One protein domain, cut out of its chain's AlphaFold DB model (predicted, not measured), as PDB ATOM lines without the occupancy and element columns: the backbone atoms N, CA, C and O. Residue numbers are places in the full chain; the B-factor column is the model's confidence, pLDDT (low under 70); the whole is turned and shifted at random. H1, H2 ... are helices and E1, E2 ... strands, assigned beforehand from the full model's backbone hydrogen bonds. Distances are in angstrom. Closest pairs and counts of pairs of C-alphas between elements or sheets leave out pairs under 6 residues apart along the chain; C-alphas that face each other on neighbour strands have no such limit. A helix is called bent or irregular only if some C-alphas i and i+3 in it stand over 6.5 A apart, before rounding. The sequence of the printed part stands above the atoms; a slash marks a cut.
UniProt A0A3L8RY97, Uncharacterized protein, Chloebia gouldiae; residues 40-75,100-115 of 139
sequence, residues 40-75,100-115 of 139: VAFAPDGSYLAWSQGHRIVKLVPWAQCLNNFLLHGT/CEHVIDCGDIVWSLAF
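What this domain is: This is residues 40 to 75 and 100 to 115 of the 139 residues of an uncharacterized protein of Chloebia gouldiae (UniProt A0A3L8RY97). A small twisted sheet of four antiparallel strands has one helix, H1, running on from the end of E3 like an arm, and residues 68 to 75 of H1 stick out alone. After E4, residues 106 to 115, with no named element, fold back toward E1. The printed part has 52 residues, in chain order E1 E2 E3 H1 E4, with sheet order E1 E2 E3 E4; the class is mixed, helices and strands. The whole is loose, with a radius of gyration of the C-alphas of 12.7 A, and spans 43 by 20 by 15 A, the arm adding to its length.

Where its parts are: Find C-alpha 40 at (161.138, 173.804, 170.822), where E1, residues 40 to 42, begins. E2 is residues 49 to 54, 15.2 A long, and E3 is residues 57 to 61, 12.8 A. H1, residues 63 to 75, runs 20.3 A to C-alpha 75 at (144.940, 196.998, 161.489). E4, residues 102 to 105, covers 10.1 A.

How they stand to each other: Look first at the hairpin E2 and E3, antiparallel at 154 degrees, where N 51 and O 59 are 2.9 A apart. E1 and E2, also a hairpin, are antiparallel at 166 degrees, with N 50 and O 41 at 2.8 A. E3 and E4 are antiparallel at 167 degrees, with N 104 and O 58 at 2.8 A. The edge strands E1 and E4 are apart. H1 only grazes the sheet, with residues 63 to 66; the C-alphas of Leu 49 and Trp 63, the closest of E2 and H1, are 5.5 A apart. In H1, 8 of 9 O i to N i+4 pairs are within hydrogen-bond range; it is irregular, but only just, C-alphas 72 and 75 being 6.8 A apart.

The domain as a whole: The farthest C-alphas, those of Thr 75 and Asp 108, are 43.8 A apart. Residues 76 to 99 are not printed, and C-alphas 75 and 100 are 25.4 A apart across the cut. Of the links printed whole, none is long. Residues 70 to 75 have pLDDT under 70.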
ATOM      1  N   VAL A  40     161.557 173.226 172.094       93.88
ATOM      2  CA  VAL A  40     161.138 173.804 170.822       93.88
ATOM      3  C   VAL A  40     162.378 174.100 169.987       93.88
ATOM      4  O   VAL A  40     163.443 174.385 170.533       93.88
ATOM      5  N   ALA A  41     162.240 174.066 168.668       95.19
ATOM      6  CA  ALA A  41     163.284 174.468 167.736       95.19
ATOM      7  C   ALA A  41     162.670 175.298 166.609       95.19
ATOM      8  O   ALA A  41     161.546 175.042 166.184       95.19
ATOM      9  N   PHE A  42     163.411 176.278 166.107       94.12
ATOM     10  CA  PHE A  42     163.015 177.045 164.929       94.12
ATOM     11  C   PHE A  42     163.807 176.557 163.724       94.12
ATOM     12  O   PHE A  42     165.012 176.318 163.825       94.12
ATOM     13  N   ALA A  43     163.134 176.415 162.585       93.44
ATOM     14  CA  ALA A  43     163.815 176.173 161.327       93.44
ATOM     15  C   ALA A  43     164.719 177.380 160.997       93.44
ATOM     16  O   ALA A  43     164.291 178.518 161.216       93.44
ATOM     17  N   PRO A  44     165.940 177.177 160.467       90.44
ATOM     18  CA  PRO A  44     166.860 178.275 160.153       90.44
ATOM     19  C   PRO A  44     166.300 179.302 159.160       90.44
ATOM     20  O   PRO A  44     166.677 180.468 159.198       90.44
ATOM     21  N   ASP A  45     165.386 178.876 158.287       89.81
ATOM     22  CA  ASP A  45     164.687 179.720 157.315       89.81
ATOM     23  C   ASP A  45     163.430 180.411 157.890       89.81
ATOM     24  O   ASP A  45     162.746 181.151 157.184       89.81
ATOM     25  N   GLY A  46     163.094 180.158 159.161       90.94
ATOM     26  CA  GLY A  46     161.911 180.693 159.836       90.94
ATOM     27  C   GLY A  46     160.576 180.119 159.348       90.94
ATOM     28  O   GLY A  46     159.520 180.589 159.781       90.94
ATOM     29  N   SER A  47     160.586 179.114 158.467       90.56
ATOM     30  CA  SER A  47     159.364 178.554 157.877       90.56
ATOM     31  C   SER A  47     158.533 177.765 158.893       90.56
ATOM     32  O   SER A  47     157.300 177.841 158.875       90.56
ATOM     33  N   TYR A  48     159.204 177.068 159.815       92.81
ATOM     34  CA  TYR A  48     158.600 176.163 160.787       92.81
ATOM     35  C   TYR A  48     159.097 176.381 162.219       92.81
ATOM     36  O   TYR A  48     160.261 176.689 162.466       92.81
ATOM     37  N   LEU A  49     158.194 176.138 163.170       94.38
ATOM     38  CA  LEU A  49     158.479 175.926 164.586       94.38
ATOM     39  C   LEU A  49     158.203 174.453 164.896       94.38
ATOM     40  O   LEU A  49     157.075 173.990 164.719       94.38
ATOM     41  N   ALA A  50     159.213 173.722 165.356       94.94
ATOM     42  CA  ALA A  50     159.042 172.394 165.931       94.94
ATOM     43  C   ALA A  50     158.842 172.511 167.441       94.94
ATOM     44  O   ALA A  50     159.548 173.271 168.102       94.94
ATOM     45  N   TRP A  51     157.934 171.723 168.001       93.56
ATOM     46  CA  TRP A  51     157.776 171.615 169.446       93.56
ATOM     47  C   TRP A  51     157.451 170.186 169.867       93.56
ATOM     48  O   TRP A  51     156.693 169.481 169.198       93.56
ATOM     49  N   SER A  52     158.050 169.757 170.978       92.00
ATOM     50  CA  SER A  52     157.740 168.481 171.620       92.00
ATOM     51  C   SER A  52     156.429 168.643 172.373       92.00
ATOM     52  O   SER A  52     156.428 169.203 173.465       92.00
ATOM     53  N   GLN A  53     155.339 168.133 171.803       88.88
ATOM     54  CA  GLN A  53     153.982 168.243 172.343       88.88
ATOM     55  C   GLN A  53     153.738 167.318 173.560       88.88
ATOM     56  O   GLN A  53     152.717 167.407 174.255       88.88
ATOM     57  N   GLY A  54     154.680 166.412 173.825       86.06
ATOM     58  CA  GLY A  54     154.492 165.296 174.740       86.06
ATOM     59  C   GLY A  54     153.857 164.097 174.032       86.06
ATOM     60  O   GLY A  54     153.582 164.105 172.838       86.06
ATOM     61  N   HIS A  55     153.684 163.012 174.768       84.81
ATOM     62  CA  HIS A  55     153.341 161.668 174.323       84.81
ATOM     63  C   HIS A  55     154.161 161.185 173.124       84.81
ATOM     64  O   HIS A  55     153.637 160.451 172.292       84.81
ATOM     65  N   ARG A  56     155.454 161.554 173.073       86.94
ATOM     66  CA  ARG A  56     156.383 161.193 171.980       86.94
ATOM     67  C   ARG A  56     156.041 161.869 170.649       86.94
ATOM     68  O   ARG A  56     156.569 161.496 169.608       86.94
ATOM     69  N   ILE A  57     155.158 162.865 170.698       89.12
ATOM     70  CA  ILE A  57     154.700 163.607 169.538       89.12
ATOM     71  C   ILE A  57     155.516 164.883 169.382       89.12
ATOM     72  O   ILE A  57     155.660 165.680 170.314       89.12
ATOM     73  N   VAL A  58     155.985 165.102 168.161       92.06
ATOM     74  CA  VAL A  58     156.524 166.381 167.708       92.06
ATOM     75  C   VAL A  58     155.542 167.001 166.739       92.06
ATOM     76  O   VAL A  58     155.034 166.344 165.829       92.06
ATOM     77  N   LYS A  59     155.299 168.292 166.915       91.94
ATOM     78  CA  LYS A  59     154.487 169.085 166.004       91.94
ATOM     79  C   LYS A  59     155.337 170.114 165.281       91.94
ATOM     80  O   LYS A  59     156.104 170.841 165.907       91.94
ATOM     81  N   LEU A  60     155.157 170.196 163.967       93.44
ATOM     82  CA  LEU A  60     155.727 171.223 163.102       93.44
ATOM     83  C   LEU A  60     154.631 172.214 162.731       93.44
ATOM     84  O   LEU A  60     153.682 171.859 162.039       93.44
ATOM     85  N   VAL A  61     154.770 173.458 163.175       91.38
ATOM     86  CA  VAL A  61     153.808 174.541 162.952       91.38
ATOM     87  C   VAL A  61     154.370 175.502 161.897       91.38
ATOM     88  O   VAL A  61     155.527 175.903 162.037       91.38
ATOM     89  N   PRO A  62     153.602 175.895 160.857       91.88
ATOM     90  CA  PRO A  62     154.065 176.804 159.802       91.88
ATOM     91  C   PRO A  62     154.209 178.245 160.324       91.88
ATOM     92  O   PRO A  62     153.332 179.096 160.159       91.88
ATOM     93  N   TRP A  63     155.338 178.513 160.973       90.81
ATOM     94  CA  TRP A  63     155.599 179.720 161.753       90.81
ATOM     95  C   TRP A  63     155.494 181.009 160.938       90.81
ATOM     96  O   TRP A  63     154.856 181.966 161.379       90.81
ATOM     97  N   ALA A  64     156.030 181.019 159.716       87.31
ATOM     98  CA  ALA A  64     155.946 182.179 158.832       87.31
ATOM     99  C   ALA A  64     154.489 182.582 158.524       87.31
ATOM    100  O   ALA A  64     154.158 183.768 158.504       87.31
ATOM    101  N   GLN A  65     153.587 181.609 158.338       84.00
ATOM    102  CA  GLN A  65     152.162 181.897 158.126       84.00
ATOM    103  C   GLN A  65     151.499 182.424 159.394       84.00
ATOM    104  O   GLN A  65     150.712 183.368 159.314       84.00
ATOM    105  N   CYS A  66     151.831 181.845 160.552       81.88
ATOM    106  CA  CYS A  66     151.360 182.347 161.837       81.88
ATOM    107  C   CYS A  66     151.721 183.829 161.971       81.88
ATOM    108  O   CYS A  66     150.817 184.649 162.100       81.88
ATOM    109  N   LEU A  67     153.003 184.186 161.821       80.19
ATOM    110  CA  LEU A  67     153.483 185.571 161.893       80.19
ATOM    111  C   LEU A  67     152.783 186.512 160.902       80.19
ATOM    112  O   LEU A  67     152.347 187.594 161.294       80.19
ATOM    113  N   ASN A  68     152.615 186.104 159.642       79.94
ATOM    114  CA  ASN A  68     151.951 186.936 158.635       79.94
ATOM    115  C   ASN A  68     150.487 187.226 158.985       79.94
ATOM    116  O   ASN A  68     150.034 188.364 158.845       79.94
ATOM    117  N   ASN A  69     149.758 186.240 159.511       72.62
ATOM    118  CA  ASN A  69     148.390 186.452 159.980       72.62
ATOM    119  C   ASN A  69     148.335 187.485 161.126       72.62
ATOM    120  O   ASN A  69     147.387 188.269 161.190       72.62
ATOM    121  N   PHE A  70     149.368 187.570 161.979       67.31
ATOM    122  CA  PHE A  70     149.464 188.616 163.012       67.31
ATOM    123  C   PHE A  70     149.714 190.011 162.452       67.31
ATOM    124  O   PHE A  70     149.155 190.978 162.977       67.31
ATOM    125  N   LEU A  71     150.547 190.123 161.418       64.75
ATOM    126  CA  LEU A  71     150.833 191.404 160.771       64.75
ATOM    127  C   LEU A  71     149.597 191.933 160.033       64.75
ATOM    128  O   LEU A  71     149.283 193.117 160.132       64.75
ATOM    129  N   LEU A  72     148.838 191.050 159.376       60.41
ATOM    130  CA  LEU A  72     147.622 191.406 158.635       60.41
ATOM    131  C   LEU A  72     146.439 191.787 159.543       60.41
ATOM    132  O   LEU A  72     145.645 192.654 159.181       60.41
ATOM    133  N   HIS A  73     146.320 191.185 160.731       54.28
ATOM    134  CA  HIS A  73     145.296 191.549 161.723       54.28
ATOM    135  C   HIS A  73     145.683 192.741 162.616       54.28
ATOM    136  O   HIS A  73     144.872 193.190 163.425       54.28
ATOM    137  N   GLY A  74     146.888 193.305 162.460       49.22
ATOM    138  CA  GLY A  74     147.353 194.480 163.206       49.22
ATOM    139  C   GLY A  74     146.610 195.792 162.906       49.22
ATOM    140  O   GLY A  74     146.884 196.789 163.568       49.22
ATOM    141  N   THR A  75     145.675 195.802 161.950       49.69
ATOM    142  CA  THR A  75     144.940 196.998 161.489       49.69
ATOM    143  C   THR A  75     143.419 196.923 161.637       49.69
ATOM    144  O   THR A  75     142.733 197.847 161.205       49.69
ATOM    145  N   CYS A 100     151.951 173.387 155.827       85.06
ATOM    146  CA  CYS A 100     150.900 172.807 156.668       85.06
ATOM    147  C   CYS A 100     151.460 172.411 158.041       85.06
ATOM    148  O   CYS A 100     152.674 172.238 158.178       85.06
ATOM    149  N   GLU A 101     150.590 172.257 159.042       89.31
ATOM    150  CA  GLU A 101     150.957 171.606 160.302       89.31
ATOM    151  C   GLU A 101     151.269 170.123 160.050       89.31
ATOM    152  O   GLU A 101     150.538 169.448 159.326       89.31
ATOM    153  N   HIS A 102     152.335 169.612 160.668       90.50
ATOM    154  CA  HIS A 102     152.657 168.185 160.637       90.50
ATOM    155  C   HIS A 102     152.775 167.626 162.050       90.50
ATOM    156  O   HIS A 102     153.300 168.284 162.949       90.50
ATOM    157  N   VAL A 103     152.307 166.392 162.222       91.31
ATOM    158  CA  VAL A 103     152.381 165.635 163.472       91.31
ATOM    159  C   VAL A 103     153.265 164.420 163.228       91.31
ATOM    160  O   VAL A 103     153.021 163.661 162.294       91.31
ATOM    161  N   ILE A 104     154.291 164.253 164.056       91.38
ATOM    162  CA  ILE A 104     155.268 163.169 163.958       91.38
ATOM    163  C   ILE A 104     155.199 162.366 165.253       91.38
ATOM    164  O   ILE A 104     155.400 162.927 166.329       91.38
ATOM    165  N   ASP A 105     154.928 161.065 165.148       91.25
ATOM    166  CA  ASP A 105     155.096 160.125 166.259       91.25
ATOM    167  C   ASP A 105     156.530 159.591 166.235       91.25
ATOM    168  O   ASP A 105     156.931 158.900 165.297       91.25
ATOM    169  N   CYS A 106     157.318 159.954 167.245       88.88
ATOM    170  CA  CYS A 106     158.719 159.562 167.348       88.88
ATOM    171  C   CYS A 106     158.912 158.148 167.914       88.88
ATOM    172  O   CYS A 106     160.045 157.679 167.958       88.88
ATOM    173  N   GLY A 107     157.856 157.474 168.385       88.50
ATOM    174  CA  GLY A 107     157.940 156.142 168.998       88.50
ATOM    175  C   GLY A 107     158.533 156.120 170.415       88.50
ATOM    176  O   GLY A 107     158.109 155.290 171.221       88.50
ATOM    177  N   ASP A 108     159.391 157.090 170.757       86.12
ATOM    178  CA  ASP A 108     160.057 157.272 172.055       86.12
ATOM    179  C   ASP A 108     159.989 158.717 172.587       86.12
ATOM    180  O   ASP A 108     159.602 159.655 171.890       86.12
ATOM    181  N   ILE A 109     160.330 158.903 173.871       85.50
ATOM    182  CA  ILE A 109     160.314 160.219 174.530       85.50
ATOM    183  C   ILE A 109     161.294 161.171 173.833       85.50
ATOM    184  O   ILE A 109     162.467 160.854 173.637       85.50
ATOM    185  N   VAL A 110     160.807 162.369 173.512       87.75
ATOM    186  CA  VAL A 110     161.579 163.418 172.844       87.75
ATOM    187  C   VAL A 110     162.245 164.302 173.891       87.75
ATOM    188  O   VAL A 110     161.575 165.042 174.608       87.75
ATOM    189  N   TRP A 111     163.571 164.242 173.955       89.19
ATOM    190  CA  TRP A 111     164.372 165.033 174.896       89.19
ATOM    191  C   TRP A 111     164.909 166.334 174.293       89.19
ATOM    192  O   TRP A 111     165.152 167.299 175.013       89.19
ATOM    193  N   SER A 112     165.118 166.364 172.976       91.38
ATOM    194  CA  SER A 112     165.701 167.501 172.263       91.38
ATOM    195  C   SER A 112     165.222 167.538 170.809       91.38
ATOM    196  O   SER A 112     164.860 166.503 170.248       91.38
ATOM    197  N   LEU A 113     165.214 168.731 170.214       92.75
ATOM    198  CA  LEU A 113     164.830 168.984 168.829       92.75
ATOM    199  C   LEU A 113     165.870 169.879 168.159       92.75
ATOM    200  O   LEU A 113     166.355 170.839 168.755       92.75
ATOM    201  N   ALA A 114     166.165 169.589 166.896       92.75
ATOM    202  CA  ALA A 114     166.992 170.427 166.042       92.75
ATOM    203  C   ALA A 114     166.503 170.333 164.595       92.75
ATOM    204  O   ALA A 114     166.029 169.285 164.155       92.75
ATOM    205  N   PHE A 115     166.645 171.428 163.853       90.75
ATOM    206  CA  PHE A 115     166.504 171.425 162.402       90.75
ATOM    207  C   PHE A 115     167.885 171.298 161.772       90.75
ATOM    208  O   PHE A 115     168.796 172.050 162.110       90.75
TER     209      PHE A 115